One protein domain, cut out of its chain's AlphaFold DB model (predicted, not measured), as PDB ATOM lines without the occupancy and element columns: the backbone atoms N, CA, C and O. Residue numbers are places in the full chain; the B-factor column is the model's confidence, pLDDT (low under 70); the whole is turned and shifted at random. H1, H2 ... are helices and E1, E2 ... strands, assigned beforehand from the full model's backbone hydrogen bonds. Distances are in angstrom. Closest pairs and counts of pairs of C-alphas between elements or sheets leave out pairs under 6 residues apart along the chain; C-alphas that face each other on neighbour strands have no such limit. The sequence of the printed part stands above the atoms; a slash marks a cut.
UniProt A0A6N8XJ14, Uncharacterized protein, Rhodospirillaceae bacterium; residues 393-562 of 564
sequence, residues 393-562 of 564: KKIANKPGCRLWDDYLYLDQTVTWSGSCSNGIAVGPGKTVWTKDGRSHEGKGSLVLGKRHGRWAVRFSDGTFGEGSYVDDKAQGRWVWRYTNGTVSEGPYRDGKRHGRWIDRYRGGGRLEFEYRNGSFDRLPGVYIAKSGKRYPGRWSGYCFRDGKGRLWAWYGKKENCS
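This is residues 393 to 562 of the 564 residues of an uncharacterized protein of Rhodospirillaceae bacterium (UniProt A0A6N8XJ14). One long, strongly twisted sheet, E2 to E15, runs the length of the domain as an open trough, with sharp bends in E4, E5, E6 and E8. E1 packs on E4 and E6 near one end; at the other, E15 folds back toward E11 and E12, and the short H1 grazes the sheet. The printed part has 170 residues with fifteen named strands, E1 to E15, then one named helix, and its class is mostly strand. The sheet is branched and antiparallel; E3 to E15 form a meander, each strand the antiparallel neighbour of the one before. The whole is only just compact, close to loose, with a radius of gyration of the C-alphas of 18.4 A, and spans 60 by 29 by 25 A.

Residues 393 to 394 pair antiparallel with residues 402 to 403 of E1, residues 402 to 404, which pairs with no named strand. E2, residues 413 to 416, is near E1 and runs on into E3, residues 419 to 421, across a break of 2 residues, at 94 degrees. E2 and E3 lie on one side of E4, residues 424 to 435; N 415 and O 432, like N 421 and O 424, are within hydrogen-bond range at 2.8 A. The closest C-alphas of E1 and E4 are those of Arg 402 and Ile 424, 5.0 A. On the other side of E4 is E5, residues 438 to 447, with N 431 and O 442 at 2.8 A. Hairpins continue through E6, residues 450 to 458, E7, residues 464 to 470, E8, residues 473 to 481, E9, residues 487 to 493, and E10, residues 499 to 504; N 443 and O 456 of E5 and E6 are 2.8 A apart. Then come E11, residues 510 to 515, E12, residues 524 to 528, E13, residues 534 to 540, E14, residues 543 to 546, and edge strand E15, residues 551 to 554; N 544 and O 553 are 2.8 A apart. The closest C-alphas of E12 and E15 are those of Tyr 527 and Trp 552, 6.8 A. H1, residues 558 to 561, only grazes the sheet and is too short for an O i to N i+4 pair.

E1 begins at C-alpha 402, (14.294, -27.989, 26.991), and H1 ends at C-alpha 561, (3.827, -56.991, -1.513). E4 measures 22.3 A from first to last C-alpha, bending by 123 degrees at residue 427, and E5 measures 26.3 A.

The C-alphas farthest apart, of Asn 422 and Lys 548, are 60.2 A apart. The printed part has no cut, and no link is long. Mean pLDDT of the printed part is 85.0; 16 residues are under 70, among them 406 to 411.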
ATOM      1  N   LYS A 393      10.308 -30.325  24.521       85.12
ATOM      2  CA  LYS A 393      10.607 -31.448  25.407       85.12
ATOM      3  C   LYS A 393      11.599 -31.070  26.489       85.12
ATOM      4  O   LYS A 393      12.652 -30.502  26.204       85.12
ATOM      5  N   LYS A 394      11.278 -31.447  27.727       90.06
ATOM      6  CA  LYS A 394      12.216 -31.399  28.851       90.06
ATOM      7  C   LYS A 394      13.319 -32.432  28.637       90.06
ATOM      8  O   LYS A 394      13.051 -33.555  28.213       90.06
ATOM      9  N   ILE A 395      14.547 -32.047  28.950       91.50
ATOM     10  CA  ILE A 395      15.724 -32.900  28.829       91.50
ATOM     11  C   ILE A 395      15.924 -33.647  30.147       91.50
ATOM     12  O   ILE A 395      16.151 -33.035  31.187       91.50
ATOM     13  N   ALA A 396      15.859 -34.976  30.099       91.56
ATOM     14  CA  ALA A 396      15.837 -35.830  31.285       91.56
ATOM     15  C   ALA A 396      17.092 -35.680  32.161       91.56
ATOM     16  O   ALA A 396      16.989 -35.605  33.378       91.56
ATOM     17  N   ASN A 397      18.275 -35.574  31.551       93.12
ATOM     18  CA  ASN A 397      19.545 -35.433  32.274       93.12
ATOM     19  C   ASN A 397      19.919 -33.975  32.609       93.12
ATOM     20  O   ASN A 397      21.013 -33.735  33.116       93.12
ATOM     21  N   LYS A 398      19.067 -32.994  32.279       92.31
ATOM     22  CA  LYS A 398      19.292 -31.566  32.561       92.31
ATOM     23  C   LYS A 398      17.977 -30.904  32.990       92.31
ATOM     24  O   LYS A 398      17.319 -30.267  32.160       92.31
ATOM     25  N   PRO A 399      17.592 -31.043  34.273       88.25
ATOM     26  CA  PRO A 399      16.407 -30.392  34.823       88.25
ATOM     27  C   PRO A 399      16.404 -28.888  34.517       88.25
ATOM     28  O   PRO A 399      17.434 -28.224  34.604       88.25
ATOM     29  N   GLY A 400      15.258 -28.358  34.090       85.62
ATOM     30  CA  GLY A 400      15.121 -26.954  33.678       85.62
ATOM     31  C   GLY A 400      15.564 -26.651  32.243       85.62
ATOM     32  O   GLY A 400      15.340 -25.538  31.777       85.62
ATOM     33  N   CYS A 401      16.127 -27.619  31.513       88.06
ATOM     34  CA  CYS A 401      16.483 -27.457  30.108       88.06
ATOM     35  C   CYS A 401      15.474 -28.133  29.170       88.06
ATOM     36  O   CYS A 401      14.986 -29.234  29.439       88.06
ATOM     37  N   ARG A 402      15.181 -27.484  28.040       87.75
ATOM     38  CA  ARG A 402      14.294 -27.989  26.991       87.75
ATOM     39  C   ARG A 402      14.896 -27.867  25.597       87.75
ATOM     40  O   ARG A 402      15.699 -26.975  25.320       87.75
ATOM     41  N   LEU A 403      14.460 -28.746  24.706       86.12
ATOM     42  CA  LEU A 403      14.714 -28.674  23.270       86.12
ATOM     43  C   LEU A 403      13.396 -28.730  22.501       86.12
ATOM     44  O   LEU A 403      12.374 -29.165  23.029       86.12
ATOM     45  N   TRP A 404      13.419 -28.239  21.273       80.19
ATOM     46  CA  TRP A 404      12.301 -28.319  20.353       80.19
ATOM     47  C   TRP A 404      12.364 -29.619  19.579       80.19
ATOM     48  O   TRP A 404      13.445 -30.079  19.211       80.19
ATOM     49  N   ASP A 405      11.190 -30.151  19.284       77.31
ATOM     50  CA  ASP A 405      11.087 -31.442  18.666       77.31
ATOM     51  C   ASP A 405       9.889 -31.569  17.714       77.31
ATOM     52  O   ASP A 405       8.747 -31.732  18.138       77.31
ATOM     53  N   ASP A 406      10.173 -31.492  16.413       67.44
ATOM     54  CA  ASP A 406       9.203 -31.652  15.321       67.44
ATOM     55  C   ASP A 406       9.051 -33.127  14.878       67.44
ATOM     56  O   ASP A 406       8.158 -33.450  14.095       67.44
ATOM     57  N   TYR A 407       9.922 -34.040  15.347       61.47
ATOM     58  CA  TYR A 407      10.017 -35.418  14.816       61.47
ATOM     59  C   TYR A 407      10.053 -36.539  15.851       61.47
ATOM     60  O   TYR A 407       9.814 -37.692  15.487       61.47
ATOM     61  N   LEU A 408      10.389 -36.260  17.104       62.62
ATOM     62  CA  LEU A 408      10.424 -37.260  18.152       62.62
ATOM     63  C   LEU A 408       9.040 -37.302  18.805       62.62
ATOM     64  O   LEU A 408       8.471 -36.319  19.279       62.62
ATOM     65  N   TYR A 409       8.435 -38.481  18.724       56.38
ATOM     66  CA  TYR A 409       7.080 -38.730  19.188       56.38
ATOM     67  C   TYR A 409       6.926 -38.309  20.661       56.38
ATOM     68  O   TYR A 409       7.865 -38.397  21.456       56.38
ATOM     69  N   LEU A 410       5.744 -37.801  21.026       55.69
ATOM     70  CA  LEU A 410       5.486 -37.151  22.322       55.69
ATOM     71  C   LEU A 410       5.827 -38.030  23.545       55.69
ATOM     72  O   LEU A 410       6.149 -37.482  24.595       55.69
ATOM     73  N   ASP A 411       5.865 -39.352  23.385       65.69
ATOM     74  CA  ASP A 411       6.132 -40.379  24.403       65.69
ATOM     75  C   ASP A 411       7.620 -40.646  24.705       65.69
ATOM     76  O   ASP A 411       7.942 -41.363  25.646       65.69
ATOM     77  N   GLN A 412       8.545 -40.074  23.935       77.38
ATOM     78  CA  GLN A 412       9.975 -40.366  24.086       77.38
ATOM     79  C   GLN A 412      10.655 -39.555  25.190       77.38
ATOM     80  O   GLN A 412      10.432 -38.340  25.294       77.38
ATOM     81  N   THR A 413      11.562 -40.198  25.931       84.06
ATOM     82  CA  THR A 413      12.530 -39.516  26.802       84.06
ATOM     83  C   THR A 413      13.725 -39.053  25.976       84.06
ATOM     84  O   THR A 413      14.130 -39.732  25.034       84.06
ATOM     85  N   VAL A 414      14.291 -37.888  26.303       89.94
ATOM     86  CA  VAL A 414      15.448 -37.331  25.592       89.94
ATOM     87  C   VAL A 414      16.492 -36.804  26.567       89.94
ATOM     88  O   VAL A 414      16.163 -36.155  27.559       89.94
ATOM     89  N   THR A 415      17.762 -37.060  26.275       93.94
ATOM     90  CA  THR A 415      18.915 -36.474  26.968       93.94
ATOM     91  C   THR A 415      19.712 -35.593  26.015       93.94
ATOM     92  O   THR A 415      19.643 -35.762  24.797       93.94
ATOM     93  N   TRP A 416      20.473 -34.651  26.569       93.81
ATOM     94  CA  TRP A 416      21.337 -33.745  25.819       93.81
ATOM     95  C   TRP A 416      22.692 -33.624  26.509       93.81
ATOM     96  O   TRP A 416      22.765 -33.356  27.711       93.81
ATOM     97  N   SER A 417      23.773 -33.816  25.754       94.06
ATOM     98  CA  SER A 417      25.137 -33.685  26.281       94.06
ATOM     99  C   SER A 417      25.684 -32.255  26.215       94.06
ATOM    100  O   SER A 417      26.673 -31.958  26.877       94.06
ATOM    101  N   GLY A 418      25.085 -31.382  25.399       80.25
ATOM    102  CA  GLY A 418      25.566 -30.016  25.187       80.25
ATOM    103  C   GLY A 418      25.122 -29.034  26.274       80.25
ATOM    104  O   GLY A 418      24.542 -29.397  27.301       80.25
ATOM    105  N   SER A 419      25.391 -27.753  26.038       78.06
ATOM    106  CA  SER A 419      25.055 -26.682  26.977       78.06
ATOM    107  C   SER A 419      23.565 -26.331  26.955       78.06
ATOM    108  O   SER A 419      22.847 -26.598  25.987       78.06
ATOM    109  N   CYS A 420      23.121 -25.687  28.032       78.62
ATOM    110  CA  CYS A 420      21.809 -25.068  28.148       78.62
ATOM    111  C   CYS A 420      21.990 -23.586  28.471       78.62
ATOM    112  O   CYS A 420      22.825 -23.233  29.301       78.62
ATOM    113  N   SER A 421      21.222 -22.727  27.812       66.69
ATOM    114  CA  SER A 421      21.203 -21.283  28.028       66.69
ATOM    115  C   SER A 421      19.751 -20.851  28.208       66.69
ATOM    116  O   SER A 421      18.914 -21.176  27.370       66.69
ATOM    117  N   ASN A 422      19.431 -20.206  29.334       63.41
ATOM    118  CA  ASN A 422      18.060 -19.847  29.739       63.41
ATOM    119  C   ASN A 422      17.053 -20.998  29.657       63.41
ATOM    120  O   ASN A 422      15.951 -20.855  29.135       63.41
ATOM    121  N   GLY A 423      17.460 -22.174  30.127       74.94
ATOM    122  CA  GLY A 423      16.620 -23.363  30.059       74.94
ATOM    123  C   GLY A 423      16.397 -23.894  28.641       74.94
ATOM    124  O   GLY A 423      15.559 -24.764  28.454       74.94
ATOM    125  N   ILE A 424      17.142 -23.438  27.632       74.50
ATOM    126  CA  ILE A 424      17.050 -23.924  26.251       74.50
ATOM    127  C   ILE A 424      18.369 -24.580  25.842       74.50
ATOM    128  O   ILE A 424      19.449 -24.032  26.057       74.50
ATOM    129  N   ALA A 425      18.296 -25.754  25.224       77.31
ATOM    130  CA  ALA A 425      19.469 -26.462  24.734       77.31
ATOM    131  C   ALA A 425      20.110 -25.745  23.534       77.31
ATOM    132  O   ALA A 425      19.428 -25.364  22.578       77.31
ATOM    133  N   VAL A 426      21.431 -25.562  23.578       69.50
ATOM    134  CA  VAL A 426      22.185 -24.810  22.566       69.50
ATOM    135  C   VAL A 426      23.569 -25.406  22.316       69.50
ATOM    136  O   VAL A 426      24.146 -26.081  23.168       69.50
ATOM    137  N   GLY A 427      24.132 -25.087  21.152       59.34
ATOM    138  CA  GLY A 427      25.492 -25.454  20.774       59.34
ATOM    139  C   GLY A 427      25.625 -26.905  20.307       59.34
ATOM    140  O   GLY A 427      24.616 -27.581  20.091       59.34
ATOM    141  N   PRO A 428      26.863 -27.378  20.099       71.31
ATOM    142  CA  PRO A 428      27.127 -28.749  19.692       71.31
ATOM    143  C   PRO A 428      26.855 -29.727  20.837       71.31
ATOM    144  O   PRO A 428      27.105 -29.437  22.008       71.31
ATOM    145  N   GLY A 429      26.389 -30.919  20.490       82.38
ATOM    146  CA  GLY A 429      26.165 -31.980  21.456       82.38
ATOM    147  C   GLY A 429      25.546 -33.222  20.838       82.38
ATOM    148  O   GLY A 429      25.419 -33.365  19.617       82.38
ATOM    149  N   LYS A 430      25.182 -34.140  21.724       94.12
ATOM    150  CA  LYS A 430      24.540 -35.406  21.412       94.12
ATOM    151  C   LYS A 430      23.170 -35.448  22.073       94.12
ATOM    152  O   LYS A 430      23.071 -35.218  23.280       94.12
ATOM    153  N   THR A 431      22.140 -35.761  21.298       91.81
ATOM    154  CA  THR A 431      20.850 -36.208  21.809       91.81
ATOM    155  C   THR A 431      20.833 -37.730  21.901       91.81
ATOM    156  O   THR A 431      21.313 -38.418  20.998       91.81
ATOM    157  N   VAL A 432      20.269 -38.266  22.981       92.62
ATOM    158  CA  VAL A 432      19.844 -39.673  23.034       92.62
ATOM    159  C   VAL A 432      18.362 -39.676  23.322       92.62
ATOM    160  O   VAL A 432      17.959 -39.078  24.319       92.62
ATOM    161  N   TRP A 433      17.569 -40.305  22.460       90.12
ATOM    162  CA  TRP A 433      16.144 -40.496  22.705       90.12
ATOM    163  C   TRP A 433      15.818 -41.972  22.847       90.12
ATOM    164  O   TRP A 433      16.341 -42.806  22.104       90.12
ATOM    165  N   THR A 434      14.941 -42.284  23.791       87.12
ATOM    166  CA  THR A 434      14.518 -43.653  24.066       87.12
ATOM    167  C   THR A 434      13.028 -43.789  23.780       87.12
ATOM    168  O   THR A 434      12.216 -43.004  24.271       87.12
ATOM    169  N   LYS A 435      12.673 -44.791  22.970       80.50
ATOM    170  CA  LYS A 435      11.292 -45.192  22.691       80.50
ATOM    171  C   LYS A 435      11.170 -46.702  22.841       80.50
ATOM    172  O   LYS A 435      11.963 -47.426  22.242       80.50
ATOM    173  N   ASP A 436      10.194 -47.176  23.609       82.56
ATOM    174  CA  ASP A 436       9.925 -48.611  23.793       82.56
ATOM    175  C   ASP A 436      11.193 -49.402  24.189       82.56
ATOM    176  O   ASP A 436      11.530 -50.416  23.580       82.56
ATOM    177  N   GLY A 437      11.981 -48.865  25.130       81.94
ATOM    178  CA  GLY A 437      13.249 -49.456  25.592       81.94
ATOM    179  C   GLY A 437      14.428 -49.361  24.609       81.94
ATOM    180  O   GLY A 437      15.559 -49.673  24.971       81.94
ATOM    181  N   ARG A 438      14.211 -48.889  23.377       84.88
ATOM    182  CA  ARG A 438      15.260 -48.719  22.366       84.88
ATOM    183  C   ARG A 438      15.805 -47.302  22.385       84.88
ATOM    184  O   ARG A 438      15.054 -46.340  22.241       84.88
ATOM    185  N   SER A 439      17.122 -47.188  22.526       88.81
ATOM    186  CA  SER A 439      17.823 -45.905  22.554       88.81
ATOM    187  C   SER A 439      18.470 -45.600  21.211       88.81
ATOM    188  O   SER A 439      19.158 -46.429  20.622       88.81
ATOM    189  N   HIS A 440      18.259 -44.383  20.741       90.75
ATOM    190  CA  HIS A 440      18.754 -43.869  19.478       90.75
ATOM    191  C   HIS A 440      19.555 -42.595  19.739       90.75
ATOM    192  O   HIS A 440      19.369 -41.925  20.753       90.75
ATOM    193  N   GLU A 441      20.447 -42.250  18.822       92.62
ATOM    194  CA  GLU A 441      21.428 -41.192  19.015       92.62
ATOM    195  C   GLU A 441      21.440 -40.200  17.858       92.62
ATOM    196  O   GLU A 441      21.366 -40.569  16.689       92.62
ATOM    197  N   GLY A 442      21.606 -38.921  18.183       91.88
ATOM    198  CA  GLY A 442      21.777 -37.839  17.228       91.88
ATOM    199  C   GLY A 442      22.929 -36.954  17.667       91.88
ATOM    200  O   GLY A 442      23.048 -36.636  18.842       91.88
ATOM    201  N   LYS A 443      23.791 -36.542  16.742       90.38
ATOM    202  CA  LYS A 443      24.870 -35.586  17.001       90.38
ATOM    203  C   LYS A 443      24.763 -34.414  16.048       90.38
ATOM    204  O   LYS A 443      24.618 -34.615  14.843       90.38
ATOM    205  N   GLY A 444      24.906 -33.211  16.581       78.06
ATOM    206  CA  GLY A 444      24.904 -31.976  15.809       78.06
ATOM    207  C   GLY A 444      24.808 -30.765  16.723       78.06
ATOM    208  O   GLY A 444      25.135 -30.853  17.906       78.06
ATOM    209  N   SER A 445      24.361 -29.638  16.173       73.00
ATOM    210  CA  SER A 445      24.212 -28.391  16.925       73.00
ATOM    211  C   SER A 445      22.745 -28.000  17.087       73.00
ATOM    212  O   SER A 445      21.960 -28.070  16.136       73.00
ATOM    213  N   LEU A 446      22.380 -27.571  18.296       71.31
ATOM    214  CA  LEU A 446      21.091 -26.955  18.592       71.31
ATOM    215  C   LEU A 446      21.224 -25.428  18.581       71.31
ATOM    216  O   LEU A 446      22.146 -24.861  19.169       71.31
ATOM    217  N   VAL A 447      20.286 -24.751  17.927       65.75
ATOM    218  CA  VAL A 447      20.144 -23.291  17.946       65.75
ATOM    219  C   VAL A 447      18.745 -22.989  18.454       65.75
ATOM    220  O   VAL A 447      17.767 -23.382  17.823       65.75
ATOM    221  N   LEU A 448      18.648 -22.323  19.609       60.22
ATOM    222  CA  LEU A 448      17.374 -22.074  20.298       60.22
ATOM    223  C   LEU A 448      16.557 -23.367  20.473       60.22
ATOM    224  O   LEU A 448      15.384 -23.428  20.113       60.22
ATOM    225  N   GLY A 449      17.204 -24.435  20.942       70.00
ATOM    226  CA  GLY A 449      16.571 -25.732  21.171       70.00
ATOM    227  C   GLY A 449      16.257 -26.532  19.909       70.00
ATOM    228  O   GLY A 449      15.867 -27.683  20.036       70.00
ATOM    229  N   LYS A 450      16.436 -25.975  18.708       77.75
ATOM    230  CA  LYS A 450      16.096 -26.620  17.430       77.75
ATOM    231  C   LYS A 450      17.331 -27.187  16.745       77.75
ATOM    232  O   LYS A 450      18.374 -26.528  16.732       77.75
ATOM    233  N   ARG A 451      17.223 -28.360  16.108       78.38
ATOM    234  CA  ARG A 451      18.319 -28.912  15.291       78.38
ATOM    235  C   ARG A 451      18.677 -27.950  14.166       78.38
ATOM    236  O   ARG A 451      17.813 -27.473  13.426       78.38
ATOM    237  N   HIS A 452      19.966 -27.663  14.037       73.31
ATOM    238  CA  HIS A 452      20.486 -26.793  12.995       73.31
ATOM    239  C   HIS A 452      21.839 -27.287  12.469       73.31
ATOM    240  O   HIS A 452      22.648 -27.844  13.211       73.31
ATOM    241  N   GLY A 453      22.098 -27.062  11.181       59.97
ATOM    242  CA  GLY A 453      23.352 -27.443  10.537       59.97
ATOM    243  C   GLY A 453      23.437 -28.942  10.263       59.97
ATOM    244  O   GLY A 453      22.410 -29.601  10.106       59.97
ATOM    245  N   ARG A 454      24.658 -29.484  10.175       72.50
ATOM    246  CA  ARG A 454      24.876 -30.912   9.900       72.50
ATOM    247  C   ARG A 454      24.557 -31.770  11.114       72.50
ATOM    248  O   ARG A 454      24.993 -31.460  12.220       72.50
ATOM    249  N   TRP A 455      23.849 -32.862  10.865       86.44
ATOM    250  CA  TRP A 455      23.479 -33.842  11.870       86.44
ATOM    251  C   TRP A 455      23.779 -35.254  11.391       86.44
ATOM    252  O   TRP A 455      23.595 -35.582  10.219       86.44
ATOM    253  N   ALA A 456      24.215 -36.072  12.339       89.06
ATOM    254  CA  ALA A 456      24.369 -37.507  12.198       89.06
ATOM    255  C   ALA A 456      23.387 -38.193  13.151       89.06
ATOM    256  O   ALA A 456      23.311 -37.833  14.323       89.06
ATOM    257  N   VAL A 457      22.632 -39.161  12.653       90.69
ATOM    258  CA  VAL A 457      21.553 -39.866  13.348       90.69
ATOM    259  C   VAL A 457      21.870 -41.353  13.289       90.69
ATOM    260  O   VAL A 457      22.163 -41.880  12.222       90.69
ATOM    261  N   ARG A 458      21.817 -42.045  14.421       93.25
ATOM    262  CA  ARG A 458      22.037 -43.484  14.521       93.25
ATOM    263  C   ARG A 458      20.888 -44.114  15.289       93.25
ATOM    264  O   ARG A 458      20.610 -43.743  16.426       93.25
ATOM    265  N   PHE A 459      20.218 -45.066  14.664       89.62
ATOM    266  CA  PHE A 459      19.157 -45.837  15.285       89.62
ATOM    267  C   PHE A 459      19.731 -47.085  15.971       89.62
ATOM    268  O   PHE A 459      20.803 -47.566  15.607       89.62
ATOM    269  N   SER A 460      19.014 -47.601  16.973       91.62
ATOM    270  CA  SER A 460      19.383 -48.814  17.714       91.62
ATOM    271  C   SER A 460      19.504 -50.057  16.837       91.62
ATOM    272  O   SER A 460      20.264 -50.956  17.168       91.62
ATOM    273  N   ASP A 461      18.786 -50.100  15.713       87.44
ATOM    274  CA  ASP A 461      18.878 -51.180  14.732       87.44
ATOM    275  C   ASP A 461      20.185 -51.146  13.923       87.44
ATOM    276  O   ASP A 461      20.424 -52.077  13.168       87.44
ATOM    277  N   GLY A 462      21.012 -50.100  14.068       90.56
ATOM    278  CA  GLY A 462      22.245 -49.864  13.315       90.56
ATOM    279  C   GLY A 462      22.079 -48.935  12.106       90.56
ATOM    280  O   GLY A 462      23.077 -48.552  11.493       90.56
ATOM    281  N   THR A 463      20.851 -48.529  11.766       91.62
ATOM    282  CA  THR A 463      20.588 -47.590  10.671       91.62
ATOM    283  C   THR A 463      21.233 -46.239  10.975       91.62
ATOM    284  O   THR A 463      21.061 -45.671  12.055       91.62
ATOM    285  N   PHE A 464      21.961 -45.693  10.005       93.88
ATOM    286  CA  PHE A 464      22.664 -44.423  10.130       93.88
ATOM    287  C   PHE A 464      22.180 -43.426   9.081       93.88
ATOM    288  O   PHE A 464      22.007 -43.778   7.920       93.88
ATOM    289  N   GLY A 465      21.985 -42.175   9.472       92.06
ATOM    290  CA  GLY A 465      21.612 -41.083   8.587       92.06
ATOM    291  C   GLY A 465      22.501 -39.874   8.795       92.06
ATOM    292  O   GLY A 465      22.820 -39.523   9.927       92.06
ATOM    293  N   GLU A 466      22.858 -39.199   7.716       85.56
ATOM    294  CA  GLU A 466      23.520 -37.901   7.770       85.56
ATOM    295  C   GLU A 466      22.848 -36.910   6.826       85.56
ATOM    296  O   GLU A 466      22.404 -37.252   5.728       85.56
ATOM    297  N   GLY A 467      22.783 -35.659   7.259       77.25
ATOM    298  CA  GLY A 467      22.205 -34.582   6.475       77.25
ATOM    299  C   GLY A 467      22.218 -33.284   7.253       77.25
ATOM    300  O   GLY A 467      23.052 -33.091   8.140       77.25
ATOM    301  N   SER A 468      21.332 -32.360   6.896       76.06
ATOM    302  CA  SER A 468      21.235 -31.073   7.583       76.06
ATOM    303  C   SER A 468      19.827 -30.784   8.076       76.06
ATOM    304  O   SER A 468      18.844 -31.177   7.447       76.06
ATOM    305  N   TYR A 469      19.748 -30.057   9.186       74.69
ATOM    306  CA  TYR A 469      18.519 -29.467   9.700       74.69
ATOM    307  C   TYR A 469      18.564 -27.942   9.611       74.69
ATOM    308  O   TYR A 469      19.620 -27.319   9.738       74.69
ATOM    309  N   VAL A 470      17.389 -27.341   9.447       68.38
ATOM    310  CA  VAL A 470      17.137 -25.912   9.628       68.38
ATOM    311  C   VAL A 470      15.897 -25.768  10.495       68.38
ATOM    312  O   VAL A 470      14.809 -26.152  10.080       68.38
ATOM    313  N   ASP A 471      16.066 -25.201  11.689       62.59
ATOM    314  CA  ASP A 471      14.989 -24.977  12.664       62.59
ATOM    315  C   ASP A 471      14.195 -26.248  12.948       62.59
ATOM    316  O   ASP A 471      12.967 -26.264  12.930       62.59
ATOM    317  N   ASP A 472      14.939 -27.316  13.203       71.81
ATOM    318  CA  ASP A 472      14.426 -28.651  13.448       71.81
ATOM    319  C   ASP A 472      13.821 -29.361  12.245       71.81
ATOM    320  O   ASP A 472      13.522 -30.534  12.367       71.81
ATOM    321  N   LYS A 473      13.752 -28.727  11.068       75.06
ATOM    322  CA  LYS A 473      13.283 -29.360   9.831       75.06
ATOM    323  C   LYS A 473      14.434 -29.916   9.013       75.06
ATOM    324  O   LYS A 473      15.400 -29.203   8.747       75.06
ATOM    325  N   ALA A 474      14.346 -31.176   8.593       77.06
ATOM    326  CA  ALA A 474      15.346 -31.763   7.702       77.06
ATOM    327  C   ALA A 474      15.362 -31.013   6.357       77.06
ATOM    328  O   ALA A 474      14.305 -30.709   5.797       77.06
ATOM    329  N   GLN A 475      16.555 -30.704   5.851       73.12
ATOM    330  CA  GLN A 475      16.761 -29.947   4.616       73.12
ATOM    331  C   GLN A 475      17.915 -30.511   3.786       73.12
ATOM    332  O   GLN A 475      18.882 -31.067   4.315       73.12
ATOM    333  N   GLY A 476      17.839 -30.277   2.477       75.69
ATOM    334  CA  GLY A 476      18.917 -30.564   1.540       75.69
ATOM    335  C   GLY A 476      19.183 -32.057   1.390       75.69
ATOM    336  O   GLY A 476      18.319 -32.887   1.658       75.69
ATOM    337  N   ARG A 477      20.378 -32.414   0.922       85.00
ATOM    338  CA  ARG A 477      20.742 -33.811   0.672       85.00
ATOM    339  C   ARG A 477      20.908 -34.576   1.984       85.00
ATOM    340  O   ARG A 477      21.681 -34.162   2.845       85.00
ATOM    341  N   TRP A 478      20.230 -35.710   2.081       91.25
ATOM    342  CA  TRP A 478      20.385 -36.691   3.147       91.25
ATOM    343  C   TRP A 478      20.871 -38.015   2.580       91.25
ATOM    344  O   TRP A 478      20.523 -38.374   1.454       91.25
ATOM    345  N   VAL A 479      21.661 -38.732   3.373       94.00
ATOM    346  CA  VAL A 479      22.163 -40.071   3.062       94.00
ATOM    347  C   VAL A 479      21.822 -40.990   4.225       94.00
ATOM    348  O   VAL A 479      22.235 -40.748   5.355       94.00
ATOM    349  N   TRP A 480      21.072 -42.047   3.940       94.69
ATOM    350  CA  TRP A 480      20.671 -43.099   4.863       94.69
ATOM    351  C   TRP A 480      21.393 -44.395   4.505       94.69
ATOM    352  O   TRP A 480      21.378 -44.822   3.355       94.69
ATOM    353  N   ARG A 481      22.018 -45.029   5.490       95.81
ATOM    354  CA  ARG A 481      22.695 -46.321   5.396       95.81
ATOM    355  C   ARG A 481      21.940 -47.295   6.288       95.81
ATOM    356  O   ARG A 481      21.966 -47.164   7.511       95.81
ATOM    357  N   TYR A 482      21.238 -48.230   5.667       92.19
ATOM    358  CA  TYR A 482      20.434 -49.235   6.348       92.19
ATOM    359  C   TYR A 482      21.258 -50.488   6.636       92.19
ATOM    360  O   TYR A 482      22.228 -50.792   5.938       92.19
ATOM    361  N   THR A 483      20.845 -51.260   7.634       93.31
ATOM    362  CA  THR A 483      21.556 -52.477   8.058       93.31
ATOM    363  C   THR A 483      21.489 -53.622   7.062       93.31
ATOM    364  O   THR A 483      22.408 -54.431   6.996       93.31
ATOM    365  N   ASN A 484      20.485 -53.629   6.182       87.75
ATOM    366  CA  ASN A 484      20.456 -54.516   5.016       87.75
ATOM    367  C   ASN A 484      21.496 -54.140   3.928       87.75
ATOM    368  O   ASN A 484      21.543 -54.764   2.868       87.75
ATOM    369  N   GLY A 485      22.317 -53.109   4.163       90.88
ATOM    370  CA  GLY A 485      23.348 -52.609   3.254       90.88
ATOM    371  C   GLY A 485      22.839 -51.651   2.176       90.88
ATOM    372  O   GLY A 485      23.624 -51.225   1.331       90.88
ATOM    373  N   THR A 486      21.550 -51.299   2.185       93.62
ATOM    374  CA  THR A 486      20.997 -50.299   1.263       93.62
ATOM    375  C   THR A 486      21.484 -48.905   1.644       93.62
ATOM    376  O   THR A 486      21.433 -48.519   2.812       93.62
ATOM    377  N   VAL A 487      21.913 -48.125   0.653       96.75
ATOM    378  CA  VAL A 487      22.224 -46.701   0.810       96.75
ATOM    379  C   VAL A 487      21.193 -45.887   0.040       96.75
ATOM    380  O   VAL A 487      21.157 -45.954  -1.185       96.75
ATOM    381  N   SER A 488      20.369 -45.125   0.750       95.06
ATOM    382  CA  SER A 488      19.337 -44.259   0.179       95.06
ATOM    383  C   SER A 488      19.758 -42.803   0.299       95.06
ATOM    384  O   SER A 488      20.079 -42.340   1.391       95.06
ATOM    385  N   GLU A 489      19.768 -42.064  -0.804       94.25
ATOM    386  CA  GLU A 489      20.095 -40.640  -0.800       94.25
ATOM    387  C   GLU A 489      19.077 -39.806  -1.571       94.25
ATOM    388  O   GLU A 489      18.553 -40.224  -2.603       94.25
ATOM    389  N   GLY A 490      18.831 -38.589  -1.093       86.44
ATOM    390  CA  GLY A 490      17.966 -37.641  -1.781       86.44
ATOM    391  C   GLY A 490      17.692 -36.376  -0.971       86.44
ATOM    392  O   GLY A 490      18.184 -36.236   0.155       86.44
ATOM    393  N   PRO A 491      16.956 -35.411  -1.544       84.12
ATOM    394  CA  PRO A 491      16.647 -34.165  -0.871       84.12
ATOM    395  C   PRO A 491      15.529 -34.311   0.167       84.12
ATOM    396  O   PRO A 491      14.515 -34.979  -0.049       84.12
ATOM    397  N   TYR A 492      15.680 -33.584   1.266       82.25
ATOM    398  CA  TYR A 492      14.586 -33.130   2.110       82.25
ATOM    399  C   TYR A 492      14.268 -31.665   1.811       82.25
ATOM    400  O   TYR A 492      15.168 -30.857   1.561       82.25
ATOM    401  N   ARG A 493      12.980 -31.328   1.880       77.88
ATOM    402  CA  ARG A 493      12.463 -29.963   1.867       77.88
ATOM    403  C   ARG A 493      11.437 -29.823   2.981       77.88
ATOM    404  O   ARG A 493      10.465 -30.577   3.022       77.88
ATOM    405  N   ASP A 494      11.682 -28.888   3.888       68.69
ATOM    406  CA  ASP A 494      10.804 -28.577   5.025       68.69
ATOM    407  C   ASP A 494      10.414 -29.806   5.843       68.69
ATOM    408  O   ASP A 494       9.259 -29.988   6.228       68.69
ATOM    409  N   GLY A 495      11.396 -30.675   6.091       72.25
ATOM    410  CA  GLY A 495      11.187 -31.871   6.890       72.25
ATOM    411  C   GLY A 495      10.685 -33.091   6.148       72.25
ATOM    412  O   GLY A 495      10.673 -34.186   6.702       72.25
ATOM    413  N   LYS A 496      10.296 -32.929   4.885       81.62
ATOM    414  CA  LYS A 496       9.712 -33.997   4.081       81.62
ATOM    415  C   LYS A 496      10.695 -34.420   2.999       81.62
ATOM    416  O   LYS A 496      11.322 -33.572   2.365       81.62
ATOM    417  N   ARG A 497      10.810 -35.728   2.749       83.38
ATOM    418  CA  ARG A 497      11.520 -36.226   1.560       83.38
ATOM    419  C   ARG A 497      10.879 -35.605   0.317       83.38
ATOM    420  O   ARG A 497       9.651 -35.544   0.214       83.38
ATOM    421  N   HIS A 498      11.692 -35.096  -0.598       81.00
ATOM    422  CA  HIS A 498      11.215 -34.392  -1.783       81.00
ATOM    423  C   HIS A 498      12.178 -34.583  -2.955       81.00
ATOM    424  O   HIS A 498      13.375 -34.750  -2.750       81.00
ATOM    425  N   GLY A 499      11.669 -34.513  -4.183       86.94
ATOM    426  CA  GLY A 499      12.478 -34.612  -5.394       86.94
ATOM    427  C   GLY A 499      13.013 -36.022  -5.629       86.94
ATOM    428  O   GLY A 499      12.441 -36.999  -5.152       86.94
ATOM    429  N   ARG A 500      14.103 -36.126  -6.391       93.62
ATOM    430  CA  ARG A 500      14.681 -37.407  -6.814       93.62
ATOM    431  C   ARG A 500      15.469 -38.083  -5.695       93.62
ATOM    432  O   ARG A 500      16.339 -37.467  -5.088       93.62
ATOM    433  N   TRP A 501      15.197 -39.362  -5.492       95.62
ATOM    434  CA  TRP A 501      15.840 -40.246  -4.530       95.62
ATOM    435  C   TRP A 501      16.473 -41.442  -5.236       95.62
ATOM    436  O   TRP A 501      16.000 -41.889  -6.285       95.62
ATOM    437  N   ILE A 502      17.577 -41.927  -4.671       97.69
ATOM    438  CA  ILE A 502      18.347 -43.047  -5.203       97.69
ATOM    439  C   ILE A 502      18.623 -44.035  -4.077       97.69
ATOM    440  O   ILE A 502      19.353 -43.711  -3.141       97.69
ATOM    441  N   ASP A 503      18.114 -45.254  -4.222       97.00
ATOM    442  CA  ASP A 503      18.427 -46.382  -3.346       97.00
ATOM    443  C   ASP A 503      19.439 -47.286  -4.049       97.00
ATOM    444  O   ASP A 503      19.165 -47.825  -5.118       97.00
ATOM    445  N   ARG A 504      20.625 -47.457  -3.468       97.69
ATOM    446  CA  ARG A 504      21.655 -48.390  -3.940       97.69
ATOM    447  C   ARG A 504      21.642 -49.634  -3.067       97.69
ATOM    448  O   ARG A 504      21.789 -49.522  -1.852       97.69
ATOM    449  N   TYR A 505      21.496 -50.804  -3.678       95.00
ATOM    450  CA  TYR A 505      21.376 -52.068  -2.954       95.00
ATOM    451  C   TYR A 505      22.725 -52.784  -2.841       95.00
ATOM    452  O   TYR A 505      23.548 -52.729  -3.756       95.00
ATOM    453  N   ARG A 506      22.936 -53.512  -1.734       90.94
ATOM    454  CA  ARG A 506      24.189 -54.238  -1.447       90.94
ATOM    455  C   ARG A 506      24.586 -55.230  -2.549       90.94
ATOM    456  O   ARG A 506      25.763 -55.333  -2.872       90.94
ATOM    457  N   GLY A 507      23.618 -55.933  -3.140       84.56
ATOM    458  CA  GLY A 507      23.843 -56.904  -4.225       84.56
ATOM    459  C   GLY A 507      24.149 -56.280  -5.594       84.56
ATOM    460  O   GLY A 507      24.333 -56.997  -6.578       84.56
ATOM    461  N   GLY A 508      24.207 -54.950  -5.672       87.81
ATOM    462  CA  GLY A 508      24.256 -54.207  -6.920       87.81
ATOM    463  C   GLY A 508      22.865 -53.826  -7.426       87.81
ATOM    464  O   GLY A 508      21.832 -54.269  -6.926       87.81
ATOM    465  N   GLY A 509      22.859 -52.954  -8.429       94.25
ATOM    466  CA  GLY A 509      21.652 -52.290  -8.900       94.25
ATOM    467  C   GLY A 509      21.208 -51.131  -8.001       94.25
ATOM    468  O   GLY A 509      21.669 -50.955  -6.869       94.25
ATOM    469  N   ARG A 510      20.336 -50.286  -8.542       97.75
ATOM    470  CA  ARG A 510      19.811 -49.103  -7.859       97.75
ATOM    471  C   ARG A 510      18.399 -48.777  -8.313       97.75
ATOM    472  O   ARG A 510      18.064 -48.996  -9.472       97.75
ATOM    473  N   LEU A 511      17.598 -48.213  -7.423       97.62
ATOM    474  CA  LEU A 511      16.286 -47.670  -7.740       97.62
ATOM    475  C   LEU A 511      16.359 -46.148  -7.738       97.62
ATOM    476  O   LEU A 511      16.770 -45.545  -6.753       97.62
ATOM    477  N   GLU A 512      15.944 -45.534  -8.839       97.94
ATOM    478  CA  GLU A 512      15.786 -44.087  -8.948       97.94
ATOM    479  C   GLU A 512      14.295 -43.756  -8.986       97.94
ATOM    480  O   GLU A 512      13.562 -44.297  -9.812       97.94
ATOM    481  N   PHE A 513      13.827 -42.890  -8.095       94.56
ATOM    482  CA  PHE A 513      12.410 -42.544  -7.973       94.56
ATOM    483  C   PHE A 513      12.249 -41.142  -7.386       94.56
ATOM    484  O   PHE A 513      13.237 -40.461  -7.116       94.56
ATOM    485  N   GLU A 514      11.014 -40.685  -7.210       89.81
ATOM    486  CA  GLU A 514      10.736 -39.362  -6.657       89.81
ATOM    487  C   GLU A 514       9.880 -39.432  -5.399       89.81
ATOM    488  O   GLU A 514       9.017 -40.295  -5.257       89.81
ATOM    489  N   TYR A 515      10.092 -38.458  -4.519       86.62
ATOM    490  CA  TYR A 515       9.161 -38.095  -3.466       86.62
ATOM    491  C   TYR A 515       8.473 -36.770  -3.797       86.62
ATOM    492  O   TYR A 515       9.113 -35.787  -4.180       86.62
ATOM    493  N   ARG A 516       7.172 -36.698  -3.527       82.69
ATOM    494  CA  ARG A 516       6.384 -35.467  -3.464       82.69
ATOM    495  C   ARG A 516       5.849 -35.299  -2.052       82.69
ATOM    496  O   ARG A 516       5.005 -36.057  -1.590       82.69
ATOM    497  N   ASN A 517       6.380 -34.292  -1.364       75.06
ATOM    498  CA  ASN A 517       5.969 -33.890  -0.014       75.06
ATOM    499  C   ASN A 517       5.912 -35.063   0.983       75.06
ATOM    500  O   ASN A 517       4.970 -35.188   1.758       75.06
ATOM    501  N   GLY A 518       6.939 -35.914   0.971       79.31
ATOM    502  CA  GLY A 518       7.061 -37.065   1.866       79.31
ATOM    503  C   GLY A 518       6.407 -38.348   1.353       79.31
ATOM    504  O   GLY A 518       6.697 -39.406   1.904       79.31
ATOM    505  N   SER A 519       5.616 -38.290   0.278       81.94
ATOM    506  CA  SER A 519       5.008 -39.467  -0.349       81.94
ATOM    507  C   SER A 519       5.698 -39.839  -1.659       81.94
ATOM    508  O   SER A 519       6.083 -38.974  -2.439       81.94
ATOM    509  N   PHE A 520       5.836 -41.135  -1.907       83.62
ATOM    510  CA  PHE A 520       6.301 -41.716  -3.172       83.62
ATOM    511  C   PHE A 520       5.263 -42.676  -3.769       83.62
ATOM    512  O   PHE A 520       5.486 -43.252  -4.832       83.62
ATOM    513  N   ASP A 521       4.124 -42.849  -3.094       85.19
ATOM    514  CA  ASP A 521       3.069 -43.748  -3.542       85.19
ATOM    515  C   ASP A 521       2.514 -43.303  -4.900       85.19
ATOM    516  O   ASP A 521       2.373 -42.109  -5.177       85.19
ATOM    517  N   ARG A 522       2.218 -44.277  -5.765       86.25
ATOM    518  CA  ARG A 522       1.769 -44.086  -7.153       86.25
ATOM    519  C   ARG A 522       2.740 -43.295  -8.037       86.25
ATOM    520  O   ARG A 522       2.426 -43.065  -9.212       86.25
ATOM    521  N   LEU A 523       3.923 -42.916  -7.546       89.38
ATOM    522  CA  LEU A 523       4.931 -42.212  -8.332       89.38
ATOM    523  C   LEU A 523       5.789 -43.189  -9.148       89.38
ATOM    524  O   LEU A 523       5.999 -44.339  -8.741       89.38
ATOM    525  N   PRO A 524       6.246 -42.760 -10.337       95.44
ATOM    526  CA  PRO A 524       7.101 -43.580 -11.175       95.44
ATOM    527  C   PRO A 524       8.503 -43.721 -10.576       95.44
ATOM    528  O   PRO A 524       8.960 -42.912  -9.767       95.44
ATOM    529  N   GLY A 525       9.205 -44.744 -11.039       96.19
ATOM    530  CA  GLY A 525      10.614 -44.964 -10.755       96.19
ATOM    531  C   GLY A 525      11.237 -45.870 -11.804       96.19
ATOM    532  O   GLY A 525      10.559 -46.389 -12.693       96.19
ATOM    533  N   VAL A 526      12.545 -46.062 -11.711       98.06
ATOM    534  CA  VAL A 526      13.302 -46.940 -12.596       98.06
ATOM    535  C   VAL A 526      14.272 -47.747 -11.756       98.06
ATOM    536  O   VAL A 526      15.201 -47.192 -11.167       98.06
ATOM    537  N   TYR A 527      14.076 -49.064 -11.725       97.56
ATOM    538  CA  TYR A 527      15.094 -49.965 -11.204       97.56
ATOM    539  C   TYR A 527      16.149 -50.200 -12.285       97.56
ATOM    540  O   TYR A 527      15.831 -50.487 -13.437       97.56
ATOM    541  N   ILE A 528      17.415 -50.057 -11.930       97.69
ATOM    542  CA  ILE A 528      18.566 -50.250 -12.804       97.69
ATOM    543  C   ILE A 528      19.346 -51.418 -12.215       97.69
ATOM    544  O   ILE A 528      19.911 -51.294 -11.131       97.69
ATOM    545  N   ALA A 529      19.354 -52.562 -12.895       95.81
ATOM    546  CA  ALA A 529      20.068 -53.750 -12.436       95.81
ATOM    547  C   ALA A 529      21.589 -53.536 -12.446       95.81
ATOM    548  O   ALA A 529      22.096 -52.605 -13.070       95.81
ATOM    549  N   LYS A 530      22.340 -54.443 -11.807       95.25
ATOM    550  CA  LYS A 530      23.815 -54.430 -11.827       95.25
ATOM    551  C   LYS A 530      24.389 -54.428 -13.255       95.25
ATOM    552  O   LYS A 530      25.420 -53.812 -13.484       95.25
ATOM    553  N   SER A 531      23.692 -55.050 -14.211       95.44
ATOM    554  CA  SER A 531      24.048 -55.050 -15.638       95.44
ATOM    555  C   SER A 531      23.781 -53.726 -16.367       95.44
ATOM    556  O   SER A 531      24.066 -53.619 -17.552       95.44
ATOM    557  N   GLY A 532      23.165 -52.736 -15.715       94.50
ATOM    558  CA  GLY A 532      22.724 -51.484 -16.337       94.50
ATOM    559  C   GLY A 532      21.339 -51.555 -16.989       94.50
ATOM    560  O   GLY A 532      20.771 -50.515 -17.331       94.50
ATOM    561  N   LYS A 533      20.739 -52.749 -17.112       96.75
ATOM    562  CA  LYS A 533      19.386 -52.906 -17.666       96.75
ATOM    563  C   LYS A 533      18.351 -52.177 -16.806       96.75
ATOM    564  O   LYS A 533      18.337 -52.317 -15.582       96.75
ATOM    565  N   ARG A 534      17.482 -51.412 -17.468       97.62
ATOM    566  CA  ARG A 534      16.504 -50.517 -16.839       97.62
ATOM    567  C   ARG A 534      15.111 -51.134 -16.858       97.62
ATOM    568  O   ARG A 534      14.673 -51.650 -17.883       97.62
ATOM    569  N   TYR A 535      14.412 -51.015 -15.739       97.31
ATOM    570  CA  TYR A 535      13.062 -51.516 -15.517       97.31
ATOM    571  C   TYR A 535      12.205 -50.367 -14.980       97.31
ATOM    572  O   TYR A 535      12.161 -50.128 -13.768       97.31
ATOM    573  N   PRO A 536      11.583 -49.586 -15.882       97.69
ATOM    574  CA  PRO A 536      10.624 -48.565 -15.502       97.69
ATOM    575  C   PRO A 536       9.427 -49.196 -14.796       97.69
ATOM    576  O   PRO A 536       8.936 -50.255 -15.194       97.69
ATOM    577  N   GLY A 537       8.954 -48.527 -13.758       96.06
ATOM    578  CA  GLY A 537       7.898 -49.035 -12.904       96.06
ATOM    579  C   GLY A 537       7.207 -47.943 -12.114       96.06
ATOM    580  O   GLY A 537       7.420 -46.745 -12.330       96.06
ATOM    581  N   ARG A 538       6.358 -48.368 -11.186       95.19
ATOM    582  CA  ARG A 538       5.592 -47.477 -10.320       95.19
ATOM    583  C   ARG A 538       5.482 -48.067  -8.923       95.19
ATOM    584  O   ARG A 538       5.428 -49.285  -8.747       95.19
ATOM    585  N   TRP A 539       5.448 -47.183  -7.937       89.94
ATOM    586  CA  TRP A 539       5.114 -47.545  -6.569       89.94
ATOM    587  C   TRP A 539       3.611 -47.781  -6.406       89.94
ATOM    588  O   TRP A 539       2.793 -47.074  -6.990       89.94
ATOM    589  N   SER A 540       3.258 -48.758  -5.582       88.44
ATOM    590  CA  SER A 540       1.916 -48.984  -5.055       88.44
ATOM    591  C   SER A 540       2.056 -49.316  -3.575       88.44
ATOM    592  O   SER A 540       2.549 -50.387  -3.212       88.44
ATOM    593  N   GLY A 541       1.699 -48.365  -2.718       86.81
ATOM    594  CA  GLY A 541       2.064 -48.373  -1.309       86.81
ATOM    595  C   GLY A 541       3.580 -48.470  -1.143       86.81
ATOM    596  O   GLY A 541       4.339 -47.658  -1.665       86.81
ATOM    597  N   TYR A 542       4.025 -49.511  -0.443       86.81
ATOM    598  CA  TYR A 542       5.438 -49.769  -0.170       86.81
ATOM    599  C   TYR A 542       6.095 -50.720  -1.173       86.81
ATOM    600  O   TYR A 542       7.163 -51.242  -0.878       86.81
ATOM    601  N   CYS A 543       5.481 -50.970  -2.331       91.62
ATOM    602  CA  CYS A 543       5.940 -51.966  -3.297       91.62
ATOM    603  C   CYS A 543       6.197 -51.317  -4.658       91.62
ATOM    604  O   CYS A 543       5.302 -50.683  -5.216       91.62
ATOM    605  N   PHE A 544       7.394 -51.492  -5.213       94.75
ATOM    606  CA  PHE A 544       7.755 -50.985  -6.534       94.75
ATOM    607  C   PHE A 544       7.768 -52.120  -7.559       94.75
ATOM    608  O   PHE A 544       8.553 -53.070  -7.443       94.75
ATOM    609  N   ARG A 545       6.906 -52.009  -8.575       95.00
ATOM    610  CA  ARG A 545       6.769 -53.002  -9.645       95.00
ATOM    611  C   ARG A 545       7.035 -52.390 -11.012       95.00
ATOM    612  O   ARG A 545       6.683 -51.236 -11.246       95.00
ATOM    613  N   ASP A 546       7.644 -53.163 -11.907       95.06
ATOM    614  CA  ASP A 546       7.788 -52.765 -13.310       95.06
ATOM    615  C   ASP A 546       6.475 -52.915 -14.096       95.06
ATOM    616  O   ASP A 546       5.472 -53.419 -13.586       95.06
ATOM    617  N   GLY A 547       6.478 -52.487 -15.362       88.81
ATOM    618  CA  GLY A 547       5.313 -52.604 -16.250       88.81
ATOM    619  C   GLY A 547       4.838 -54.041 -16.522       88.81
ATOM    620  O   GLY A 547       3.733 -54.217 -17.021       88.81
ATOM    621  N   LYS A 548       5.632 -55.065 -16.178       92.50
ATOM    622  CA  LYS A 548       5.255 -56.487 -16.260       92.50
ATOM    623  C   LYS A 548       4.787 -57.037 -14.908       92.50
ATOM    624  O   LYS A 548       4.656 -58.247 -14.748       92.50
ATOM    625  N   GLY A 549       4.595 -56.168 -13.914       91.12
ATOM    626  CA  GLY A 549       4.189 -56.539 -12.565       91.12
ATOM    627  C   GLY A 549       5.302 -57.161 -11.723       91.12
ATOM    628  O   GLY A 549       5.028 -57.588 -10.602       91.12
ATOM    629  N   ARG A 550       6.558 -57.211 -12.185       93.69
ATOM    630  CA  ARG A 550       7.659 -57.808 -11.409       93.69
ATOM    631  C   ARG A 550       8.052 -56.883 -10.266       93.69
ATOM    632  O   ARG A 550       8.250 -55.689 -10.478       93.69
ATOM    633  N   LEU A 551       8.165 -57.434  -9.059       93.31
ATOM    634  CA  LEU A 551       8.563 -56.694  -7.859       93.31
ATOM    635  C   LEU A 551      10.083 -56.513  -7.831       93.31
ATOM    636  O   LEU A 551      10.815 -57.500  -7.819       93.31
ATOM    637  N   TRP A 552      10.538 -55.264  -7.768       92.06
ATOM    638  CA  TRP A 552      11.967 -54.926  -7.756       92.06
ATOM    639  C   TRP A 552      12.446 -54.354  -6.422       92.06
ATOM    640  O   TRP A 552      13.595 -54.566  -6.048       92.06
ATOM    641  N   ALA A 553      11.580 -53.646  -5.696       90.00
ATOM    642  CA  ALA A 553      11.911 -53.070  -4.397       90.00
ATOM    643  C   ALA A 553      10.674 -52.965  -3.506       90.00
ATOM    644  O   ALA A 553       9.543 -52.908  -3.997       90.00
ATOM    645  N   TRP A 554      10.895 -52.928  -2.194       89.38
ATOM    646  CA  TRP A 554       9.843 -52.705  -1.213       89.38
ATOM    647  C   TRP A 554      10.387 -52.053   0.060       89.38
ATOM    648  O   TRP A 554      11.571 -52.181   0.375       89.38
ATOM    649  N   TYR A 555       9.510 -51.389   0.811       80.31
ATOM    650  CA  TYR A 555       9.787 -50.939   2.175       80.31
ATOM    651  C   TYR A 555       8.997 -51.780   3.184       80.31
ATOM    652  O   TYR A 555       7.814 -52.060   2.999       80.31
ATOM    653  N   GLY A 556       9.653 -52.183   4.274       78.62
ATOM    654  CA  GLY A 556       9.064 -53.061   5.285       78.62
ATOM    655  C   GLY A 556       9.116 -54.543   4.897       78.62
ATOM    656  O   GLY A 556      10.092 -55.013   4.313       78.62
ATOM    657  N   LYS A 557       8.075 -55.290   5.272       74.94
ATOM    658  CA  LYS A 557       7.961 -56.737   5.053       74.94
ATOM    659  C   LYS A 557       7.608 -57.053   3.594       74.94
ATOM    660  O   LYS A 557       6.644 -56.497   3.072       74.94
ATOM    661  N   LYS A 558       8.369 -57.941   2.942       79.12
ATOM    662  CA  LYS A 558       8.178 -58.302   1.521       79.12
ATOM    663  C   LYS A 558       6.820 -58.958   1.281       79.12
ATOM    664  O   LYS A 558       6.229 -58.798   0.217       79.12
ATOM    665  N   GLU A 559       6.314 -59.666   2.282       82.12
ATOM    666  CA  GLU A 559       5.049 -60.400   2.255       82.12
ATOM    667  C   GLU A 559       3.871 -59.444   2.031       82.12
ATOM    668  O   GLU A 559       2.900 -59.799   1.370       82.12
ATOM    669  N   ASN A 560       4.000 -58.186   2.462       79.06
ATOM    670  CA  ASN A 560       2.995 -57.147   2.228       79.06
ATOM    671  C   ASN A 560       2.884 -56.744   0.750       79.06
ATOM    672  O   ASN A 560       1.948 -56.048   0.368       79.06
ATOM    673  N   CYS A 561       3.841 -57.171  -0.074       80.62
ATOM    674  CA  CYS A 561       3.827 -56.991  -1.513       80.62
ATOM    675  C   CYS A 561       3.324 -58.226  -2.258       80.62
ATOM    676  O   CYS A 561       3.381 -58.211  -3.478       80.62
ATOM    677  N   SER A 562       2.863 -59.291  -1.602       71.06
ATOM    678  CA  SER A 562       2.302 -60.459  -2.298       71.06
ATOM    679  C   SER A 562       1.006 -60.103  -3.049       71.06
ATOM    680  O   SER A 562       0.247 -59.227  -2.641       71.06
TER     681      SER A 562